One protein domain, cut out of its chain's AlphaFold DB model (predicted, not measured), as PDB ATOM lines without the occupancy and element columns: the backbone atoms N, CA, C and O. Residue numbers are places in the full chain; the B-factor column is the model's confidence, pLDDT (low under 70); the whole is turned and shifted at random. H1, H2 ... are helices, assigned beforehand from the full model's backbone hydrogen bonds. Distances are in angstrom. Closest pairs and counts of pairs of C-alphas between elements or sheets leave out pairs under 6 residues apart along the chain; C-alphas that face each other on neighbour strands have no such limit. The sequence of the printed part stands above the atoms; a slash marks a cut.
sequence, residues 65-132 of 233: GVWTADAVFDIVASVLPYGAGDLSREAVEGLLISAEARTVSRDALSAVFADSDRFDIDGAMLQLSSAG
ATOM      1  N   GLY A  65     -35.544 -26.646  17.298       65.12
ATOM      2  CA  GLY A  65     -36.491 -25.660  16.780       65.12
ATOM      3  C   GLY A  65     -37.610 -26.287  15.944       65.12
ATOM      4  O   GLY A  65     -37.678 -26.015  14.760       65.12
ATOM      5  N   VAL A  66     -38.497 -27.092  16.531       66.44
ATOM      6  CA  VAL A  66     -39.611 -27.817  15.873       66.44
ATOM      7  C   VAL A  66     -40.777 -26.912  15.438       66.44
ATOM      8  O   VAL A  66     -41.930 -27.328  15.405       66.44
ATOM      9  N   TRP A  67     -40.501 -25.644  15.139       67.56
ATOM     10  CA  TRP A  67     -41.520 -24.613  14.915       67.56
ATOM     11  C   TRP A  67     -41.983 -24.517  13.460       67.56
ATOM     12  O   TRP A  67     -42.997 -23.880  13.184       67.56
ATOM     13  N   THR A  68     -41.242 -25.117  12.528       72.19
ATOM     14  CA  THR A  68     -41.571 -25.149  11.100       72.19
ATOM     15  C   THR A  68     -41.498 -26.578  10.574       72.19
ATOM     16  O   THR A  68     -40.710 -27.387  11.068       72.19
ATOM     17  N   ALA A  69     -42.284 -26.880   9.540       70.12
ATOM     18  CA  ALA A  69     -42.229 -28.175   8.861       70.12
ATOM     19  C   ALA A  69     -40.810 -28.499   8.357       70.12
ATOM     20  O   ALA A  69     -40.361 -29.633   8.495       70.12
ATOM     21  N   ASP A  70     -40.074 -27.495   7.865       72.88
ATOM     22  CA  ASP A  70     -38.681 -27.657   7.433       72.88
ATOM     23  C   ASP A  70     -37.751 -28.059   8.579       72.88
ATOM     24  O   ASP A  70     -36.953 -28.981   8.433       72.88
ATOM     25  N   ALA A  71     -37.885 -27.430   9.748       78.00
ATOM     26  CA  ALA A  71     -37.058 -27.788  10.892       78.00
ATOM     27  C   ALA A  71     -37.402 -29.184  11.431       78.00
ATOM     28  O   ALA A  71     -36.514 -29.922  11.853       78.00
ATOM     29  N   VAL A  72     -38.678 -29.578  11.380       79.06
ATOM     30  CA  VAL A  72     -39.087 -30.947  11.722       79.06
ATOM     31  C   VAL A  72     -38.536 -31.952  10.709       79.06
ATOM     32  O   VAL A  72     -38.034 -32.997  11.120       79.06
ATOM     33  N   PHE A  73     -38.550 -31.631   9.413       79.00
ATOM     34  CA  PHE A  73     -37.925 -32.458   8.383       79.00
ATOM     35  C   PHE A  73     -36.431 -32.664   8.656       79.00
ATOM     36  O   PHE A  73     -35.970 -33.804   8.668       79.00
ATOM     37  N   ASP A  74     -35.690 -31.590   8.935       77.62
ATOM     38  CA  ASP A  74     -34.253 -31.660   9.215       77.62
ATOM     39  C   ASP A  74     -33.956 -32.517  10.458       77.62
ATOM     40  O   ASP A  74     -33.012 -33.311  10.465       77.62
ATOM     41  N   ILE A  75     -34.799 -32.425  11.493       79.69
ATOM     42  CA  ILE A  75     -34.702 -33.276  12.684       79.69
ATOM     43  C   ILE A  75     -34.942 -34.743  12.322       79.69
ATOM     44  O   ILE A  75     -34.114 -35.586  12.668       79.69
ATOM     45  N   VAL A  76     -36.025 -35.067  11.607       77.94
ATOM     46  CA  VAL A  76     -36.327 -36.449  11.190       77.94
ATOM     47  C   VAL A  76     -35.191 -37.012  10.332       77.94
ATOM     48  O   VAL A  76     -34.728 -38.127  10.579       77.94
ATOM     49  N   ALA A  77     -34.664 -36.220   9.397       76.44
ATOM     50  CA  ALA A  77     -33.517 -36.587   8.575       76.44
ATOM     51  C   ALA A  77     -32.248 -36.847   9.398       76.44
ATOM     52  O   ALA A  77     -31.483 -37.749   9.061       76.44
ATOM     53  N   SER A  78     -32.034 -36.100  10.486       75.19
ATOM     54  CA  SER A  78     -30.871 -36.268  11.368       75.19
ATOM     55  C   SER A  78     -30.916 -37.543  12.217       75.19
ATOM     56  O   SER A  78     -29.870 -38.089  12.566       75.19
ATOM     57  N   VAL A  79     -32.117 -38.030  12.547       74.44
ATOM     58  CA  VAL A  79     -32.317 -39.256  13.339       74.44
ATOM     59  C   VAL A  79     -32.150 -40.503  12.469       74.44
ATOM     60  O   VAL A  79     -31.849 -41.586  12.979       74.44
ATOM     61  N   LEU A  80     -32.304 -40.364  11.148       72.31
ATOM     62  CA  LEU A  80     -32.165 -41.478  10.230       72.31
ATOM     63  C   LEU A  80     -30.686 -41.781   9.906       72.31
ATOM     64  O   LEU A  80     -29.909 -40.909   9.519       72.31
ATOM     65  N   PRO A  81     -30.287 -43.055  10.003       60.16
ATOM     66  CA  PRO A  81     -28.896 -43.514   9.997       60.16
ATOM     67  C   PRO A  81     -28.156 -43.378   8.661       60.16
ATOM     68  O   PRO A  81     -26.941 -43.568   8.638       60.16
ATOM     69  N   TYR A  82     -28.854 -43.070   7.564       56.56
ATOM     70  CA  TYR A  82     -28.264 -42.934   6.225       56.56
ATOM     71  C   TYR A  82     -28.233 -41.485   5.706       56.56
ATOM     72  O   TYR A  82     -27.797 -41.242   4.582       56.56
ATOM     73  N   GLY A  83     -28.623 -40.505   6.533       53.34
ATOM     74  CA  GLY A  83     -28.779 -39.119   6.093       53.34
ATOM     75  C   GLY A  83     -29.915 -38.964   5.073       53.34
ATOM     76  O   GLY A  83     -30.495 -39.938   4.602       53.34
ATOM     77  N   ALA A  84     -30.246 -37.722   4.721       51.56
ATOM     78  CA  ALA A  84     -31.416 -37.356   3.911       51.56
ATOM     79  C   ALA A  84     -31.501 -37.977   2.491       51.56
ATOM     80  O   ALA A  84     -32.448 -37.679   1.771       51.56
ATOM     81  N   GLY A  85     -30.530 -38.795   2.066       54.56
ATOM     82  CA  GLY A  85     -30.411 -39.313   0.697       54.56
ATOM     83  C   GLY A  85     -31.514 -40.286   0.275       54.56
ATOM     84  O   GLY A  85     -31.918 -40.249  -0.882       54.56
ATOM     85  N   ASP A  86     -32.039 -41.080   1.214       59.09
ATOM     86  CA  ASP A  86     -33.130 -42.043   0.969       59.09
ATOM     87  C   ASP A  86     -34.439 -41.656   1.682       59.09
ATOM     88  O   ASP A  86     -35.454 -42.346   1.570       59.09
ATOM     89  N   LEU A  87     -34.438 -40.542   2.425       69.19
ATOM     90  CA  LEU A  87     -35.631 -40.048   3.101       69.19
ATOM     91  C   LEU A  87     -36.527 -39.329   2.097       69.19
ATOM     92  O   LEU A  87     -36.212 -38.234   1.627       69.19
ATOM     93  N   SER A  88     -37.685 -39.915   1.812       77.00
ATOM     94  CA  SER A  88     -38.701 -39.230   1.024       77.00
ATOM     95  C   SER A  88     -39.233 -38.025   1.804       77.00
ATOM     96  O   SER A  88     -39.936 -38.173   2.804       77.00
ATOM     97  N   ARG A  89     -38.917 -36.816   1.326       80.06
ATOM     98  CA  ARG A  89     -39.516 -35.570   1.832       80.06
ATOM     99  C   ARG A  89     -41.035 -35.608   1.774       80.06
ATOM    100  O   ARG A  89     -41.679 -35.209   2.734       80.06
ATOM    101  N   GLU A  90     -41.585 -36.191   0.716       82.88
ATOM    102  CA  GLU A  90     -43.023 -36.402   0.566       82.88
ATOM    103  C   GLU A  90     -43.596 -37.304   1.673       82.88
ATOM    104  O   GLU A  90     -44.664 -37.017   2.205       82.88
ATOM    105  N   ALA A  91     -42.879 -38.357   2.085       85.88
ATOM    106  CA  ALA A  91     -43.331 -39.227   3.174       85.88
ATOM    107  C   ALA A  91     -43.326 -38.506   4.531       85.88
ATOM    108  O   ALA A  91     -44.267 -38.651   5.311       85.88
ATOM    109  N   VAL A  92     -42.296 -37.697   4.807       86.25
ATOM    110  CA  VAL A  92     -42.226 -36.898   6.042       86.25
ATOM    111  C   VAL A  92     -43.316 -35.834   6.060       86.25
ATOM    112  O   VAL A  92     -44.022 -35.703   7.055       86.25
ATOM    113  N   GLU A  93     -43.503 -35.109   4.958       84.69
ATOM    114  CA  GLU A  93     -44.590 -34.137   4.818       84.69
ATOM    115  C   GLU A  93     -45.958 -34.808   4.987       84.69
ATOM    116  O   GLU A  93     -46.798 -34.311   5.734       84.69
ATOM    117  N   GLY A  94     -46.166 -35.982   4.385       85.81
ATOM    118  CA  GLY A  94     -47.383 -36.775   4.552       85.81
ATOM    119  C   GLY A  94     -47.636 -37.198   6.003       85.81
ATOM    120  O   GLY A  94     -48.777 -37.133   6.477       85.81
ATOM    121  N   LEU A  95     -46.587 -37.574   6.739       88.44
ATOM    122  CA  LEU A  95     -46.675 -37.875   8.169       88.44
ATOM    123  C   LEU A  95     -47.049 -36.629   8.985       88.44
ATOM    124  O   LEU A  95     -47.915 -36.721   9.854       88.44
ATOM    125  N   LEU A  96     -46.458 -35.468   8.688       85.44
ATOM    126  CA  LEU A  96     -46.770 -34.206   9.370       85.44
ATOM    127  C   LEU A  96     -48.207 -33.753   9.108       85.44
ATOM    128  O   LEU A  96     -48.933 -33.467  10.058       85.44
ATOM    129  N   ILE A  97     -48.654 -33.786   7.852       83.44
ATOM    130  CA  ILE A  97     -50.044 -33.490   7.477       83.44
ATOM    131  C   ILE A  97     -51.002 -34.426   8.223       83.44
ATOM    132  O   ILE A  97     -52.020 -33.989   8.761       83.44
ATOM    133  N   SER A  98     -50.663 -35.716   8.306       85.06
ATOM    134  CA  SER A  98     -51.465 -36.692   9.045       85.06
ATOM    135  C   SER A  98     -51.472 -36.409  10.550       85.06
ATOM    136  O   SER A  98     -52.510 -36.557  11.189       85.06
ATOM    137  N   ALA A  99     -50.356 -35.962  11.130       85.75
ATOM    138  CA  ALA A  99     -50.267 -35.580  12.539       85.75
ATOM    139  C   ALA A  99     -51.108 -34.339  12.858       85.75
ATOM    140  O   ALA A  99     -51.889 -34.361  13.811       85.75
ATOM    141  N   GLU A 100     -51.031 -33.298  12.027       80.56
ATOM    142  CA  GLU A 100     -51.863 -32.094  12.149       80.56
ATOM    143  C   GLU A 100     -53.357 -32.417  12.005       80.56
ATOM    144  O   GLU A 100     -54.199 -31.902  12.749       80.56
ATOM    145  N   ALA A 101     -53.696 -33.326  11.088       76.88
ATOM    146  CA  ALA A 101     -55.058 -33.809  10.885       76.88
ATOM    147  C   ALA A 101     -55.527 -34.812  11.954       76.88
ATOM    148  O   ALA A 101     -56.715 -35.160  11.976       76.88
ATOM    149  N   ARG A 102     -54.633 -35.248  12.854       80.62
ATOM    150  CA  ARG A 102     -54.844 -36.316  13.845       80.62
ATOM    151  C   ARG A 102     -55.189 -37.678  13.236       80.62
ATOM    152  O   ARG A 102     -55.860 -38.485  13.861       80.62
ATOM    153  N   THR A 103     -54.747 -37.947  12.017       86.62
ATOM    154  CA  THR A 103     -55.030 -39.166  11.248       86.62
ATOM    155  C   THR A 103     -53.783 -40.022  11.026       86.62
ATOM    156  O   THR A 103     -53.713 -40.734  10.025       86.62
ATOM    157  N   VAL A 104     -52.771 -39.944  11.896       90.69
ATOM    158  CA  VAL A 104     -51.543 -40.734  11.731       90.69
ATOM    159  C   VAL A 104     -51.879 -42.218  11.720       90.69
ATOM    160  O   VAL A 104     -52.530 -42.736  12.630       90.69
ATOM    161  N   SER A 105     -51.411 -42.894  10.677       88.75
ATOM    162  CA  SER A 105     -51.530 -44.332  10.506       88.75
ATOM    163  C   SER A 105     -50.170 -45.009  10.643       88.75
ATOM    164  O   SER A 105     -49.114 -44.388  10.490       88.75
ATOM    165  N   ARG A 106     -50.210 -46.323  10.873       88.88
ATOM    166  CA  ARG A 106     -49.020 -47.174  10.850       88.88
ATOM    167  C   ARG A 106     -48.293 -47.076   9.508       88.88
ATOM    168  O   ARG A 106     -47.076 -46.954   9.494       88.88
ATOM    169  N   ASP A 107     -49.040 -47.039   8.407       87.06
ATOM    170  CA  ASP A 107     -48.484 -46.925   7.057       87.06
ATOM    171  C   ASP A 107     -47.742 -45.597   6.850       87.06
ATOM    172  O   ASP A 107     -46.676 -45.586   6.242       87.06
ATOM    173  N   ALA A 108     -48.253 -44.487   7.400       88.31
ATOM    174  CA  ALA A 108     -47.581 -43.189   7.331       88.31
ATOM    175  C   ALA A 108     -46.243 -43.194   8.091       88.31
ATOM    176  O   ALA A 108     -45.259 -42.633   7.613       88.31
ATOM    177  N   LEU A 109     -46.181 -43.866   9.249       88.31
ATOM    178  CA  LEU A 109     -44.921 -44.067   9.968       88.31
ATOM    179  C   LEU A 109     -43.975 -44.986   9.200       88.31
ATOM    180  O   LEU A 109     -42.808 -44.648   9.043       88.31
ATOM    181  N   SER A 110     -44.458 -46.116   8.687       86.62
ATOM    182  CA  SER A 110     -43.638 -47.058   7.922       86.62
ATOM    183  C   SER A 110     -43.135 -46.471   6.598       86.62
ATOM    184  O   SER A 110     -42.065 -46.854   6.143       86.62
ATOM    185  N   ALA A 111     -43.832 -45.502   6.001       86.00
ATOM    186  CA  ALA A 111     -43.338 -44.781   4.827       86.00
ATOM    187  C   ALA A 111     -42.088 -43.929   5.129       86.00
ATOM    188  O   ALA A 111     -41.269 -43.707   4.238       86.00
ATOM    189  N   VAL A 112     -41.930 -43.468   6.375       86.00
ATOM    190  CA  VAL A 112     -40.765 -42.693   6.846       86.00
ATOM    191  C   VAL A 112     -39.705 -43.606   7.474       86.00
ATOM    192  O   VAL A 112     -38.509 -43.440   7.245       86.00
ATOM    193  N   PHE A 113     -40.146 -44.595   8.247       82.38
ATOM    194  CA  PHE A 113     -39.333 -45.505   9.049       82.38
ATOM    195  C   PHE A 113     -39.474 -46.941   8.525       82.38
ATOM    196  O   PHE A 113     -39.939 -47.831   9.233       82.38
ATOM    197  N   ALA A 114     -39.090 -47.150   7.263       70.56
ATOM    198  CA  ALA A 114     -39.331 -48.371   6.479       70.56
ATOM    199  C   ALA A 114     -38.881 -49.700   7.121       70.56
ATOM    200  O   ALA A 114     -39.376 -50.757   6.736       70.56
ATOM    201  N   ASP A 115     -37.963 -49.659   8.088       70.75
ATOM    202  CA  ASP A 115     -37.433 -50.833   8.781       70.75
ATOM    203  C   ASP A 115     -38.059 -50.977  10.180       70.75
ATOM    204  O   ASP A 115     -37.563 -50.424  11.167       70.75
ATOM    205  N   SER A 116     -39.164 -51.722  10.268       60.16
ATOM    206  CA  SER A 116     -39.878 -51.976  11.528       60.16
ATOM    207  C   SER A 116     -39.105 -52.840  12.528       60.16
ATOM    208  O   SER A 116     -39.475 -52.870  13.697       60.16
ATOM    209  N   ASP A 117     -38.053 -53.542  12.097       68.19
ATOM    210  CA  ASP A 117     -37.200 -54.324  13.003       68.19
ATOM    211  C   ASP A 117     -36.156 -53.429  13.686       68.19
ATOM    212  O   ASP A 117     -35.642 -53.743  14.762       68.19
ATOM    213  N   ARG A 118     -35.861 -52.277  13.075       73.25
ATOM    214  CA  ARG A 118     -34.961 -51.257  13.612       73.25
ATOM    215  C   ARG A 118     -35.684 -50.167  14.399       73.25
ATOM    216  O   ARG A 118     -35.114 -49.635  15.354       73.25
ATOM    217  N   PHE A 119     -36.891 -49.802  13.982       78.81
ATOM    218  CA  PHE A 119     -37.685 -48.745  14.598       78.81
ATOM    219  C   PHE A 119     -38.919 -49.328  15.281       78.81
ATOM    220  O   PHE A 119     -39.698 -50.046  14.664       78.81
ATOM    221  N   ASP A 120     -39.128 -48.969  16.548       82.44
ATOM    222  CA  ASP A 120     -40.301 -49.383  17.320       82.44
ATOM    223  C   ASP A 120     -41.563 -48.625  16.860       82.44
ATOM    224  O   ASP A 120     -41.978 -47.623  17.448       82.44
ATOM    225  N   ILE A 121     -42.155 -49.089  15.753       85.75
ATOM    226  CA  ILE A 121     -43.368 -48.499  15.165       85.75
ATOM    227  C   ILE A 121     -44.568 -48.644  16.107       85.75
ATOM    228  O   ILE A 121     -45.415 -47.753  16.155       85.75
ATOM    229  N   ASP A 122     -44.650 -49.735  16.869       82.94
ATOM    230  CA  ASP A 122     -45.747 -49.960  17.812       82.94
ATOM    231  C   ASP A 122     -45.676 -49.003  19.003       82.94
ATOM    232  O   ASP A 122     -46.679 -48.373  19.349       82.94
ATOM    233  N   GLY A 123     -44.485 -48.818  19.578       80.69
ATOM    234  CA  GLY A 123     -44.238 -47.811  20.605       80.69
ATOM    235  C   GLY A 123     -44.538 -46.396  20.106       80.69
ATOM    236  O   GLY A 123     -45.211 -45.626  20.797       80.69
ATOM    237  N   ALA A 124     -44.133 -46.067  18.874       84.94
ATOM    238  CA  ALA A 124     -44.447 -44.781  18.253       84.94
ATOM    239  C   ALA A 124     -45.961 -44.580  18.054       84.94
ATOM    240  O   ALA A 124     -46.490 -43.519  18.394       84.94
ATOM    241  N   MET A 125     -46.684 -45.595  17.568       84.88
ATOM    242  CA  MET A 125     -48.144 -45.547  17.421       84.88
ATOM    243  C   MET A 125     -48.851 -45.349  18.764       84.88
ATOM    244  O   MET A 125     -49.805 -44.574  18.841       84.88
ATOM    245  N   LEU A 126     -48.377 -45.999  19.830       77.00
ATOM    246  CA  LEU A 126     -48.924 -45.826  21.175       77.00
ATOM    247  C   LEU A 126     -48.724 -44.393  21.690       77.00
ATOM    248  O   LEU A 126     -49.657 -43.794  22.232       77.00
ATOM    249  N   GLN A 127     -47.534 -43.819  21.493       80.50
ATOM    250  CA  GLN A 127     -47.245 -42.438  21.890       80.50
ATOM    251  C   GLN A 127     -48.065 -41.424  21.086       80.50
ATOM    252  O   GLN A 127     -48.666 -40.522  21.667       80.50
ATOM    253  N   LEU A 128     -48.160 -41.600  19.766       83.88
ATOM    254  CA  LEU A 128     -48.970 -40.743  18.897       83.88
ATOM    255  C   LEU A 128     -50.462 -40.864  19.210       83.88
ATOM    256  O   LEU A 128     -51.178 -39.866  19.167       83.88
ATOM    257  N   SER A 129     -50.941 -42.054  19.572       78.56
ATOM    258  CA  SER A 129     -52.321 -42.245  20.014       78.56
ATOM    259  C   SER A 129     -52.599 -41.526  21.332       78.56
ATOM    260  O   SER A 129     -53.582 -40.792  21.432       78.56
ATOM    261  N   SER A 130     -51.685 -41.642  22.298       69.69
ATOM    262  CA  SER A 130     -51.771 -40.938  23.585       69.69
ATOM    263  C   SER A 130     -51.728 -39.415  23.414       69.69
ATOM    264  O   SER A 130     -52.402 -38.692  24.142       69.69
ATOM    265  N   ALA A 131     -51.000 -38.922  22.406       72.88
ATOM    266  CA  ALA A 131     -50.969 -37.512  22.013       72.88
ATOM    267  C   ALA A 131     -52.196 -37.065  21.184       72.88
ATOM    268  O   ALA A 131     -52.308 -35.898  20.808       72.88
ATOM    269  N   GLY A 132     -53.124 -37.978  20.874       76.06
ATOM    270  CA  GLY A 132     -54.322 -37.698  20.083       76.06
ATOM    271  C   GLY A 132     -54.064 -37.527  18.583       76.06
ATOM    272  O   GLY A 132     -54.913 -36.974  17.889       76.06
TER     273      GLY A 132
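What this domain is: This is residues 65 to 132 of the 233 residues of an uncharacterized protein of Nocardia wallacei (UniProt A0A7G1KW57). What is the shape? A helical hairpin, H2 and H3, makes one layer; H1 crosses H2 and H4 crosses H3 on the same side of it. What builds it? The 68 printed residues have four named helices, H1 to H4 in chain order, and no named strand: all helix. It is compact, radius of gyration of the C-alphas 11.5 A, spanning 30 by 29 by 19 A.

Where its parts are: Where do H1 and H2 run? H1, residues 69 to 79, begins with C-alpha 69 at (-42.229, -28.175, 8.861) and measures 15.5 A; H2, residues 89 to 100, measures 16.5 A. And H3 and H4? H3 is residues 106 to 112, 10.2 A; H4, residues 121 to 130, 14.1 A, ends with C-alpha 130 at (-51.771, -40.938, 23.585).

How they stand to each other: Which helices touch? H1 touches H2, closest C-alphas Phe 73 and Val 92, 6.6 A, at a steep tilt of 65 degrees. The hairpin H2 and H3 touches, closest C-alphas Leu 95 and Ala 108, 5.5 A, at 38 degrees, only just steep; H3 touches H4, closest C-alphas Arg 106 and Met 125, 6.8 A. What of the backbones? Every O i to N i+4 pair is within hydrogen-bond range in H1, H2 and H4; in H3, 2 of 3.

The domain as a whole: Any cut or long link? The printed part has neither. Where is confidence low? Residues 65 to 67, 81 to 87, 116 to 117 and 130 are under 70.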